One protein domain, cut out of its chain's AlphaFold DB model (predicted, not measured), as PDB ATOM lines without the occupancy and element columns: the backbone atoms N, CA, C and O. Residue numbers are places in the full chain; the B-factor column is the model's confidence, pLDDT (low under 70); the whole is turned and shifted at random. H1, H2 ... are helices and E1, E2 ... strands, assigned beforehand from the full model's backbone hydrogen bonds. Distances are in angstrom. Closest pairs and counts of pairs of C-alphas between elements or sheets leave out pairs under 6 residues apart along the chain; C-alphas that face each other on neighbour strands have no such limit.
ATOM      1  N   ILE A  94     -37.817  62.596  -6.606       62.72
ATOM      2  CA  ILE A  94     -39.178  63.056  -6.274       62.72
ATOM      3  C   ILE A  94     -40.180  62.363  -7.217       62.72
ATOM      4  O   ILE A  94     -41.149  62.963  -7.670       62.72
ATOM      5  N   GLN A  95     -39.904  61.123  -7.629       65.94
ATOM      6  CA  GLN A  95     -40.864  60.378  -8.434       65.94
ATOM      7  C   GLN A  95     -42.057  59.984  -7.558       65.94
ATOM      8  O   GLN A  95     -41.908  59.722  -6.359       65.94
ATOM      9  N   GLU A  96     -43.250  59.983  -8.158       68.75
ATOM     10  CA  GLU A  96     -44.456  59.507  -7.490       68.75
ATOM     11  C   GLU A  96     -44.239  58.064  -7.051       68.75
ATOM     12  O   GLU A  96     -44.079  57.155  -7.867       68.75
ATOM     13  N   ARG A  97     -44.214  57.860  -5.735       78.25
ATOM     14  CA  ARG A  97     -44.061  56.531  -5.162       78.25
ATOM     15  C   ARG A  97     -45.343  55.772  -5.433       78.25
ATOM     16  O   ARG A  97     -46.425  56.260  -5.119       78.25
ATOM     17  N   ARG A  98     -45.243  54.582  -6.002       80.50
ATOM     18  CA  ARG A  98     -46.406  53.759  -6.321       80.50
ATOM     19  C   ARG A  98     -46.431  52.539  -5.418       80.50
ATOM     20  O   ARG A  98     -45.392  51.951  -5.134       80.50
ATOM     21  N   ALA A  99     -47.611  52.179  -4.938       83.12
ATOM     22  CA  ALA A  99     -47.837  50.968  -4.170       83.12
ATOM     23  C   ALA A  99     -48.896  50.116  -4.870       83.12
ATOM     24  O   ALA A  99     -50.029  50.558  -5.066       83.12
ATOM     25  N   VAL A 100     -48.532  48.888  -5.228       82.88
ATOM     26  CA  VAL A 100     -49.443  47.905  -5.814       82.88
ATOM     27  C   VAL A 100     -49.899  46.960  -4.710       82.88
ATOM     28  O   VAL A 100     -49.097  46.239  -4.114       82.88
ATOM     29  N   LEU A 101     -51.196  46.986  -4.420       84.12
ATOM     30  CA  LEU A 101     -51.815  46.221  -3.348       84.12
ATOM     31  C   LEU A 101     -52.631  45.065  -3.929       84.12
ATOM     32  O   LEU A 101     -53.673  45.280  -4.553       84.12
ATOM     33  N   PHE A 102     -52.177  43.837  -3.685       80.44
ATOM     34  CA  PHE A 102     -52.899  42.620  -4.047       80.44
ATOM     35  C   PHE A 102     -53.826  42.207  -2.913       80.44
ATOM     36  O   PHE A 102     -53.375  41.861  -1.815       80.44
ATOM     37  N   VAL A 103     -55.128  42.244  -3.189       79.88
ATOM     38  CA  VAL A 103     -56.176  42.052  -2.188       79.88
ATOM     39  C   VAL A 103     -57.020  40.839  -2.561       79.88
ATOM     40  O   VAL A 103     -57.657  40.839  -3.609       79.88
ATOM     41  N   PRO A 104     -57.084  39.800  -1.714       76.94
ATOM     42  CA  PRO A 104     -58.010  38.699  -1.931       76.94
ATOM     43  C   PRO A 104     -59.473  39.181  -1.890       76.94
ATOM     44  O   PRO A 104     -59.807  40.004  -1.038       76.94
ATOM     45  N   PRO A 105     -60.396  38.578  -2.660       74.50
ATOM     46  CA  PRO A 105     -61.818  38.963  -2.673       74.50
ATOM     47  C   PRO A 105     -62.517  38.803  -1.310       74.50
ATOM     48  O   PRO A 105     -63.574  39.364  -1.053       74.50
ATOM     49  N   SER A 106     -61.933  38.005  -0.413       75.25
ATOM     50  CA  SER A 106     -62.446  37.764   0.943       75.25
ATOM     51  C   SER A 106     -61.883  38.720   2.003       75.25
ATOM     52  O   SER A 106     -62.149  38.530   3.193       75.25
ATOM     53  N   TYR A 107     -61.069  39.701   1.605       79.81
ATOM     54  CA  TYR A 107     -60.409  40.615   2.529       79.81
ATOM     55  C   TYR A 107     -61.378  41.666   3.090       79.81
ATOM     56  O   TYR A 107     -62.334  42.072   2.431       79.81
ATOM     57  N   SER A 108     -61.153  42.109   4.331       82.44
ATOM     58  CA  SER A 108     -62.025  43.103   4.959       82.44
ATOM     59  C   SER A 108     -61.837  44.474   4.313       82.44
ATOM     60  O   SER A 108     -60.720  44.987   4.248       82.44
ATOM     61  N   GLN A 109     -62.939  45.109   3.910       84.31
ATOM     62  CA  GLN A 109     -62.909  46.462   3.349       84.31
ATOM     63  C   GLN A 109     -62.342  47.491   4.341       84.31
ATOM     64  O   GLN A 109     -61.622  48.398   3.935       84.31
ATOM     65  N   ASN A 110     -62.604  47.326   5.641       85.81
ATOM     66  CA  ASN A 110     -62.102  48.240   6.671       85.81
ATOM     67  C   ASN A 110     -60.576  48.145   6.817       85.81
ATOM     68  O   ASN A 110     -59.902  49.159   6.973       85.81
ATOM     69  N   GLU A 111     -60.020  46.934   6.739       83.69
ATOM     70  CA  GLU A 111     -58.566  46.740   6.758       83.69
ATOM     71  C   GLU A 111     -57.932  47.289   5.483       83.69
ATOM     72  O   GLU A 111     -56.924  47.983   5.553       83.69
ATOM     73  N   LEU A 112     -58.555  47.056   4.324       85.50
ATOM     74  CA  LEU A 112     -58.102  47.620   3.055       85.50
ATOM     75  C   LEU A 112     -58.016  49.155   3.111       85.50
ATOM     76  O   LEU A 112     -57.003  49.728   2.715       85.50
ATOM     77  N   GLN A 113     -59.047  49.810   3.648       89.62
ATOM     78  CA  GLN A 113     -59.068  51.263   3.829       89.62
ATOM     79  C   GLN A 113     -57.952  51.752   4.756       89.62
ATOM     80  O   GLN A 113     -57.366  52.800   4.493       89.62
ATOM     81  N   LEU A 114     -57.619  50.996   5.807       89.56
ATOM     82  CA  LEU A 114     -56.496  51.317   6.688       89.56
ATOM     83  C   LEU A 114     -55.167  51.305   5.918       89.56
ATOM     84  O   LEU A 114     -54.414  52.274   5.996       89.56
ATOM     85  N   TYR A 115     -54.896  50.251   5.138       87.69
ATOM     86  CA  TYR A 115     -53.676  50.180   4.321       87.69
ATOM     87  C   TYR A 115     -53.612  51.313   3.306       87.69
ATOM     88  O   TYR A 115     -52.578  51.966   3.176       87.69
ATOM     89  N   GLN A 116     -54.724  51.588   2.622       88.69
ATOM     90  CA  GLN A 116     -54.801  52.696   1.677       88.69
ATOM     91  C   GLN A 116     -54.516  54.036   2.363       88.69
ATOM     92  O   GLN A 116     -53.735  54.840   1.862       88.69
ATOM     93  N   HIS A 117     -55.097  54.271   3.538       89.69
ATOM     94  CA  HIS A 117     -54.878  55.503   4.285       89.69
ATOM     95  C   HIS A 117     -53.411  55.688   4.694       89.69
ATOM     96  O   HIS A 117     -52.847  56.758   4.474       89.69
ATOM     97  N   ILE A 118     -52.775  54.640   5.224       88.81
ATOM     98  CA  ILE A 118     -51.362  54.668   5.629       88.81
ATOM     99  C   ILE A 118     -50.459  54.938   4.421       88.81
ATOM    100  O   ILE A 118     -49.591  55.806   4.473       88.81
ATOM    101  N   LEU A 119     -50.678  54.239   3.306       87.44
ATOM    102  CA  LEU A 119     -49.880  54.421   2.091       87.44
ATOM    103  C   LEU A 119     -50.035  55.835   1.520       87.44
ATOM    104  O   LEU A 119     -49.039  56.483   1.199       87.44
ATOM    105  N   THR A 120     -51.265  56.351   1.490       87.00
ATOM    106  CA  THR A 120     -51.551  57.716   1.027       87.00
ATOM    107  C   THR A 120     -50.871  58.748   1.925       87.00
ATOM    108  O   THR A 120     -50.266  59.698   1.435       87.00
ATOM    109  N   TYR A 121     -50.910  58.544   3.246       86.50
ATOM    110  CA  TYR A 121     -50.233  59.402   4.218       86.50
ATOM    111  C   TYR A 121     -48.716  59.474   3.979       86.50
ATOM    112  O   TYR A 121     -48.103  60.526   4.151       86.50
ATOM    113  N   HIS A 122     -48.110  58.379   3.517       81.88
ATOM    114  CA  HIS A 122     -46.691  58.320   3.159       81.88
ATOM    115  C   HIS A 122     -46.375  58.770   1.721       81.88
ATOM    116  O   HIS A 122     -45.220  58.669   1.297       81.88
ATOM    117  N   GLY A 123     -47.361  59.305   0.995       78.88
ATOM    118  CA  GLY A 123     -47.188  59.844  -0.353       78.88
ATOM    119  C   GLY A 123     -47.127  58.778  -1.446       78.88
ATOM    120  O   GLY A 123     -46.526  59.032  -2.488       78.88
ATOM    121  N   TYR A 124     -47.707  57.596  -1.212       82.38
ATOM    122  CA  TYR A 124     -47.847  56.572  -2.244       82.38
ATOM    123  C   TYR A 124     -49.157  56.739  -3.024       82.38
ATOM    124  O   TYR A 124     -50.230  56.868  -2.434       82.38
ATOM    125  N   SER A 125     -49.070  56.652  -4.350       84.56
ATOM    126  CA  SER A 125     -50.201  56.394  -5.241       84.56
ATOM    127  C   SER A 125     -50.535  54.905  -5.203       84.56
ATOM    128  O   SER A 125     -49.646  54.065  -5.350       84.56
ATOM    129  N   ILE A 126     -51.797  54.561  -4.960       84.75
ATOM    130  CA  ILE A 126     -52.201  53.180  -4.680       84.75
ATOM    131  C   ILE A 126     -52.916  52.590  -5.884       84.75
ATOM    132  O   ILE A 126     -53.890  53.159  -6.375       84.75
ATOM    133  N   ILE A 127     -52.485  51.400  -6.286       84.06
ATOM    134  CA  ILE A 127     -53.150  50.594  -7.301       84.06
ATOM    135  C   ILE A 127     -53.586  49.282  -6.662       84.06
ATOM    136  O   ILE A 127     -52.761  48.495  -6.206       84.06
ATOM    137  N   THR A 128     -54.892  49.048  -6.595       79.50
ATOM    138  CA  THR A 128     -55.455  47.811  -6.044       79.50
ATOM    139  C   THR A 128     -55.739  46.808  -7.150       79.50
ATOM    140  O   THR A 128     -56.467  47.131  -8.088       79.50
ATOM    141  N   SER A 129     -55.240  45.583  -6.996       74.62
ATOM    142  CA  SER A 129     -55.585  44.446  -7.850       74.62
ATOM    143  C   SER A 129     -56.262  43.358  -7.021       74.62
ATOM    144  O   SER A 129     -55.705  42.877  -6.033       74.62
ATOM    145  N   GLU A 130     -57.468  42.965  -7.430       68.69
ATOM    146  CA  GLU A 130     -58.200  41.826  -6.852       68.69
ATOM    147  C   GLU A 130     -57.697  40.485  -7.417       68.69
ATOM    148  O   GLU A 130     -57.834  39.425  -6.801       68.69
ATOM    149  N   GLU A 131     -57.061  40.527  -8.587       62.25
ATOM    150  CA  GLU A 131     -56.532  39.351  -9.252       62.25
ATOM    151  C   GLU A 131     -55.086  39.098  -8.810       62.25
ATOM    152  O   GLU A 131     -54.226  39.984  -8.861       62.25
ATOM    153  N   SER A 132     -54.821  37.873  -8.339       58.84
ATOM    154  CA  SER A 132     -53.459  37.391  -8.073       58.84
ATOM    155  C   SER A 132     -52.583  37.575  -9.317       58.84
ATOM    156  O   SER A 132     -53.104  37.455 -10.427       58.84
ATOM    157  N   LEU A 133     -51.262  37.727  -9.153       57.81
ATOM    158  CA  LEU A 133     -50.298  37.835 -10.271       57.81
ATOM    159  C   LEU A 133     -50.464  36.750 -11.358       57.81
ATOM    160  O   LEU A 133     -50.061  36.940 -12.501       57.81
ATOM    161  N   ARG A 134     -51.128  35.643 -11.013       51.00
ATOM    162  CA  ARG A 134     -51.561  34.533 -11.869       51.00
ATOM    163  C   ARG A 134     -52.187  34.926 -13.217       51.00
ATOM    164  O   ARG A 134     -52.135  34.106 -14.129       51.00
ATOM    165  N   ALA A 135     -52.806  36.097 -13.352       53.06
ATOM    166  CA  ALA A 135     -53.444  36.511 -14.607       53.06
ATOM    167  C   ALA A 135     -52.514  37.242 -15.587       53.06
ATOM    168  O   ALA A 135     -52.969  37.674 -16.640       53.06
ATOM    169  N   GLY A 136     -51.230  37.426 -15.254       51.41
ATOM    170  CA  GLY A 136     -50.292  38.219 -16.059       51.41
ATOM    171  C   GLY A 136     -50.516  39.734 -15.950       51.41
ATOM    172  O   GLY A 136     -49.555  40.492 -15.994       51.41
ATOM    173  N   LEU A 137     -51.749  40.166 -15.663       51.28
ATOM    174  CA  LEU A 137     -52.146  41.568 -15.507       51.28
ATOM    175  C   LEU A 137     -51.400  42.304 -14.380       51.28
ATOM    176  O   LEU A 137     -51.126  43.493 -14.490       51.28
ATOM    177  N   GLY A 138     -51.050  41.610 -13.293       55.78
ATOM    178  CA  GLY A 138     -50.359  42.233 -12.159       55.78
ATOM    179  C   GLY A 138     -48.857  42.464 -12.381       55.78
ATOM    180  O   GLY A 138     -48.293  43.351 -11.751       55.78
ATOM    181  N   LEU A 139     -48.228  41.700 -13.282       57.69
ATOM    182  CA  LEU A 139     -46.851  41.930 -13.737       57.69
ATOM    183  C   LEU A 139     -46.811  43.000 -14.828       57.69
ATOM    184  O   LEU A 139     -45.927  43.844 -14.816       57.69
ATOM    185  N   GLU A 140     -47.815  43.029 -15.706       57.69
ATOM    186  CA  GLU A 140     -47.981  44.084 -16.711       57.69
ATOM    187  C   GLU A 140     -48.209  45.467 -16.067       57.69
ATOM    188  O   GLU A 140     -47.735  46.476 -16.577       57.69
ATOM    189  N   LEU A 141     -48.854  45.519 -14.893       60.12
ATOM    190  CA  LEU A 141     -48.970  46.735 -14.077       60.12
ATOM    191  C   LEU A 141     -47.621  47.253 -13.547       60.12
ATOM    192  O   LEU A 141     -47.471  48.462 -13.364       60.12
ATOM    193  N   LEU A 142     -46.678  46.347 -13.267       60.78
ATOM    194  CA  LEU A 142     -45.314  46.688 -12.845       60.78
ATOM    195  C   LEU A 142     -44.460  47.091 -14.054       60.78
ATOM    196  O   LEU A 142     -43.668  48.018 -13.959       60.78
ATOM    197  N   ASP A 143     -44.668  46.434 -15.196       56.69
ATOM    198  CA  ASP A 143     -43.942  46.673 -16.452       56.69
ATOM    199  C   ASP A 143     -44.431  47.935 -17.200       56.69
ATOM    200  O   ASP A 143     -43.726  48.493 -18.035       56.69
ATOM    201  N   GLN A 144     -45.632  48.440 -16.881       54.09
ATOM    202  CA  GLN A 144     -46.114  49.762 -17.317       54.09
ATOM    203  C   GLN A 144     -45.480  50.932 -16.540       54.09
ATOM    204  O   GLN A 144     -45.724  52.096 -16.876       54.09
ATOM    205  N   GLY A 145     -44.703  50.660 -15.488       53.47
ATOM    206  CA  GLY A 145     -43.819  51.643 -14.865       53.47
ATOM    207  C   GLY A 145     -42.557  51.848 -15.705       53.47
ATOM    208  O   GLY A 145     -42.073  50.919 -16.343       53.47
ATOM    209  N   GLU A 146     -42.006  53.066 -15.731       53.12
ATOM    210  CA  GLU A 146     -40.640  53.264 -16.235       53.12
ATOM    211  C   GLU A 146     -39.704  52.268 -15.533       53.12
ATOM    212  O   GLU A 146     -39.815  52.086 -14.326       53.12
ATOM    213  N   SER A 147     -38.774  51.655 -16.273       47.19
ATOM    214  CA  SER A 147     -37.890  50.548 -15.850       47.19
ATOM    215  C   SER A 147     -37.041  50.785 -14.575       47.19
ATOM    216  O   SER A 147     -36.287  49.893 -14.182       47.19
ATOM    217  N   ASP A 148     -37.164  51.955 -13.946       53.88
ATOM    218  CA  ASP A 148     -36.496  52.408 -12.722       53.88
ATOM    219  C   ASP A 148     -37.479  52.715 -11.563       53.88
ATOM    220  O   ASP A 148     -37.054  53.211 -10.514       53.88
ATOM    221  N   SER A 149     -38.785  52.445 -11.710       61.75
ATOM    222  CA  SER A 149     -39.774  52.775 -10.680       61.75
ATOM    223  C   SER A 149     -39.674  51.829  -9.476       61.75
ATOM    224  O   SER A 149     -39.808  50.608  -9.571       61.75
ATOM    225  N   TRP A 150     -39.410  52.407  -8.301       67.56
ATOM    226  CA  TRP A 150     -39.366  51.702  -7.015       67.56
ATOM    227  C   TRP A 150     -40.781  51.443  -6.488       67.56
ATOM    228  O   TRP A 150     -41.196  51.979  -5.457       67.56
ATOM    229  N   ASP A 151     -41.532  50.631  -7.225       75.06
ATOM    230  CA  ASP A 151     -42.913  50.310  -6.892       75.06
ATOM    231  C   ASP A 151     -42.959  49.317  -5.723       75.06
ATOM    232  O   ASP A 151     -42.368  48.232  -5.763       75.06
ATOM    233  N   LEU A 152     -43.681  49.693  -4.665       78.25
ATOM    234  CA  LEU A 152     -43.870  48.870  -3.477       78.25
ATOM    235  C   LEU A 152     -44.960  47.829  -3.739       78.25
ATOM    236  O   LEU A 152     -46.125  48.169  -3.937       78.25
ATOM    237  N   LEU A 153     -44.593  46.552  -3.684       79.69
ATOM    238  CA  LEU A 153     -45.527  45.446  -3.857       79.69
ATOM    239  C   LEU A 153     -45.997  44.937  -2.490       79.69
ATOM    240  O   LEU A 153     -45.186  44.472  -1.690       79.69
ATOM    241  N   ILE A 154     -47.300  45.005  -2.214       81.75
ATOM    242  CA  ILE A 154     -47.877  44.519  -0.956       81.75
ATOM    243  C   ILE A 154     -48.901  43.433  -1.247       81.75
ATOM    244  O   ILE A 154     -49.875  43.621  -1.974       81.75
ATOM    245  N   CYS A 155     -48.689  42.296  -0.604       79.31
ATOM    246  CA  CYS A 155     -49.556  41.140  -0.671       79.31
ATOM    247  C   CYS A 155     -50.308  40.946   0.635       79.31
ATOM    248  O   CYS A 155     -49.701  40.609   1.652       79.31
ATOM    249  N   LEU A 156     -51.630  41.087   0.601       79.62
ATOM    250  CA  LEU A 156     -52.445  40.799   1.773       79.62
ATOM    251  C   LEU A 156     -52.765  39.300   1.813       79.62
ATOM    252  O   LEU A 156     -53.370  38.776   0.871       79.62
ATOM    253  N   PRO A 157     -52.357  38.575   2.871       71.44
ATOM    254  CA  PRO A 157     -52.608  37.151   2.948       71.44
ATOM    255  C   PRO A 157     -54.115  36.892   3.070       71.44
ATOM    256  O   PRO A 157     -54.831  37.605   3.784       71.44
ATOM    257  N   PRO A 158     -54.623  35.850   2.405       68.56
ATOM    258  CA  PRO A 158     -56.003  35.447   2.569       68.56
ATOM    259  C   PRO A 158     -56.221  34.892   3.983       68.56
ATOM    260  O   PRO A 158     -55.424  34.109   4.493       68.56
ATOM    261  N   ARG A 159     -57.343  35.249   4.618       67.00
ATOM    262  CA  ARG A 159     -57.671  34.790   5.984       67.00
ATOM    263  C   ARG A 159     -57.972  33.289   6.080       67.00
ATOM    264  O   ARG A 159     -57.992  32.738   7.177       67.00
ATOM    265  N   LYS A 160     -58.243  32.621   4.954       64.69
ATOM    266  CA  LYS A 160     -58.478  31.173   4.890       64.69
ATOM    267  C   LYS A 160     -57.218  30.477   4.378       64.69
ATOM    268  O   LYS A 160     -56.706  30.832   3.319       64.69
ATOM    269  N   ALA A 161     -56.770  29.458   5.112       58.28
ATOM    270  CA  ALA A 161     -55.535  28.709   4.854       58.28
ATOM    271  C   ALA A 161     -55.486  27.988   3.491       58.28
ATOM    272  O   ALA A 161     -54.421  27.548   3.077       58.28
ATOM    273  N   ASP A 162     -56.620  27.886   2.794       56.72
ATOM    274  CA  ASP A 162     -56.763  27.136   1.539       56.72
ATOM    275  C   ASP A 162     -56.752  28.031   0.286       56.72
ATOM    276  O   ASP A 162     -57.072  27.609  -0.826       56.72
ATOM    277  N   THR A 163     -56.431  29.315   0.459       61.22
ATOM    278  CA  THR A 163     -56.454  30.284  -0.638       61.22
ATOM    279  C   THR A 163     -55.045  30.481  -1.186       61.22
ATOM    280  O   THR A 163     -54.089  30.648  -0.433       61.22
ATOM    281  N   LYS A 164     -54.928  30.436  -2.517       65.31
ATOM    282  CA  LYS A 164     -53.664  30.571  -3.254       65.31
ATOM    283  C   LYS A 164     -52.904  31.824  -2.815       65.31
ATOM    284  O   LYS A 164     -53.513  32.875  -2.613       65.31
ATOM    285  N   SER A 165     -51.582  31.704  -2.697       65.31
ATOM    286  CA  SER A 165     -50.704  32.845  -2.454       65.31
ATOM    287  C   SER A 165     -50.867  33.885  -3.566       65.31
ATOM    288  O   SER A 165     -51.122  33.548  -4.723       65.31
ATOM    289  N   CYS A 166     -50.732  35.160  -3.207       70.81
ATOM    290  CA  CYS A 166     -50.798  36.273  -4.155       70.81
ATOM    291  C   CYS A 166     -49.689  36.208  -5.226       70.81
ATOM    292  O   CYS A 166     -49.904  36.645  -6.356       70.81
ATOM    293  N   ILE A 167     -48.535  35.632  -4.859       71.56
ATOM    294  CA  ILE A 167     -47.340  35.433  -5.681       71.56
ATOM    295  C   ILE A 167     -46.967  33.954  -5.593       71.56
ATOM    296  O   ILE A 167     -46.938  33.378  -4.497       71.56
ATOM    297  N   MET A 168     -46.699  33.324  -6.735       69.38
ATOM    298  CA  MET A 168     -46.138  31.974  -6.775       69.38
ATOM    299  C   MET A 168     -44.616  32.039  -6.701       69.38
ATOM    300  O   MET A 168     -43.994  33.043  -7.046       69.38
ATOM    301  N   LYS A 169     -43.986  30.952  -6.258       71.50
ATOM    302  CA  LYS A 169     -42.526  30.904  -6.118       71.50
ATOM    303  C   LYS A 169     -41.815  31.166  -7.453       71.50
ATOM    304  O   LYS A 169     -40.710  31.698  -7.470       71.50
ATOM    305  N   GLU A 170     -42.457  30.798  -8.553       69.12
ATOM    306  CA  GLU A 170     -41.985  30.976  -9.921       69.12
ATOM    307  C   GLU A 170     -42.040  32.450 -10.368       69.12
ATOM    308  O   GLU A 170     -41.166  32.900 -11.109       69.12
ATOM    309  N   ASP A 171     -42.998  33.223  -9.856       69.25
ATOM    310  CA  ASP A 171     -43.189  34.636 -10.208       69.25
ATOM    311  C   ASP A 171     -42.249  35.557  -9.414       69.25
ATOM    312  O   ASP A 171     -41.904  36.644  -9.871       69.25
ATOM    313  N   LEU A 172     -41.727  35.093  -8.269       72.25
ATOM    314  CA  LEU A 172     -40.685  35.806  -7.515       72.25
ATOM    315  C   LEU A 172     -39.429  36.065  -8.358       72.25
ATOM    316  O   LEU A 172     -38.718  37.038  -8.116       72.25
ATOM    317  N   TYR A 173     -39.145  35.216  -9.352       68.88
ATOM    318  CA  TYR A 173     -38.003  35.403 -10.251       68.88
ATOM    319  C   TYR A 173     -38.198  36.536 -11.262       68.88
ATOM    320  O   TYR A 173     -37.206  36.962 -11.855       68.88
ATOM    321  N   GLN A 174     -39.426  37.019 -11.446       71.38
ATOM    322  CA  GLN A 174     -39.749  38.125 -12.351       71.38
ATOM    323  C   GLN A 174     -39.695  39.481 -11.636       71.38
ATOM    324  O   GLN A 174     -39.487  40.502 -12.277       71.38
ATOM    325  N   LEU A 175     -39.800  39.489 -10.304       70.88
ATOM    326  CA  LEU A 175     -39.671  40.702  -9.499       70.88
ATOM    327  C   LEU A 175     -38.243  41.246  -9.525       70.88
ATOM    328  O   LEU A 175     -37.272  40.477  -9.526       70.88
ATOM    329  N   HIS A 176     -38.095  42.565  -9.447       68.06
ATOM    330  CA  HIS A 176     -36.783  43.181  -9.283       68.06
ATOM    331  C   HIS A 176     -36.166  42.815  -7.928       68.06
ATOM    332  O   HIS A 176     -36.863  42.491  -6.969       68.06
ATOM    333  N   LEU A 177     -34.833  42.891  -7.826       66.44
ATOM    334  CA  LEU A 177     -34.110  42.541  -6.596       66.44
ATOM    335  C   LEU A 177     -34.637  43.311  -5.372       66.44
ATOM    336  O   LEU A 177     -34.710  42.755  -4.284       66.44
ATOM    337  N   HIS A 178     -35.041  44.567  -5.568       65.44
ATOM    338  CA  HIS A 178     -35.564  45.424  -4.509       65.44
ATOM    339  C   HIS A 178     -36.993  45.077  -4.053       65.44
ATOM    340  O   HIS A 178     -37.409  45.511  -2.985       65.44
ATOM    341  N   GLN A 179     -37.728  44.287  -4.837       65.44
ATOM    342  CA  GLN A 179     -39.089  43.830  -4.534       65.44
ATOM    343  C   GLN A 179     -39.106  42.443  -3.869       65.44
ATOM    344  O   GLN A 179     -40.148  41.989  -3.408       65.44
ATOM    345  N   ARG A 180     -37.960  41.748  -3.828       65.12
ATOM    346  CA  ARG A 180     -37.797  40.425  -3.209       65.12
ATOM    347  C   ARG A 180     -37.311  40.589  -1.766       65.12
ATOM    348  O   ARG A 180     -36.129  40.369  -1.499       65.12
TER     349      ARG A 180
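Overview. This is residues 94 to 180 of the 181 residues of an uncharacterized protein of Monodelphis domestica (UniProt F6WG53). A small parallel sheet, E2 E1 E3, stands between two helices, H1 along one face and the shorter H2 along the other; residues 156 to 180 follow without a named element. The 87 printed residues run E1 H1 E2 H2 E3, class mixed, with under half in named elements. The whole is compact, radius of gyration of the C-alphas 13.0 A, spanning 39 by 32 by 19 A.

Arrangement. Start at inner strand E1, residues 97 to 102: N 99 is 2.8 A from O 125 of E2, residues 124 to 129, and N 100 is 2.8 A from O 152 of E3, residues 152 to 155, both within hydrogen-bond range. H1, residues 109 to 121, is on the sheet, height over the sheet 9.9 A; its closest C-alphas to E2 are Gln 116 and Ile 126, 6.9 A apart. H2, residues 137 to 143, is on the opposite face, height 10.1 A; C-alphas Ser 129 of E2 and Gly 138 are closest, 7.1 A apart. E1, H1, E2 form a strand-helix-strand unit, a helix between parallel neighbour strands; E2, H2, E3 form a split one, with E1 between its strands; both crossovers are right-handed. Every O i to N i+4 pair is within hydrogen-bond range in H1, 2 of 3 in H2.

Along the chain. Find C-alpha 97 at (-44.061, 56.531, -5.162), where E1 begins its 16.5 A; H1 spans 18.1 A and E2 15.4 A. E3 ends at C-alpha 155, (-49.556, 41.140, -0.671).

Size, cuts and confidence. The farthest C-alphas, Ile 94 and Asp 162, are 40.7 A apart. The printed part has no cut, and no link is long. Confidence is under 70 in 41 residues, among them 130 to 150.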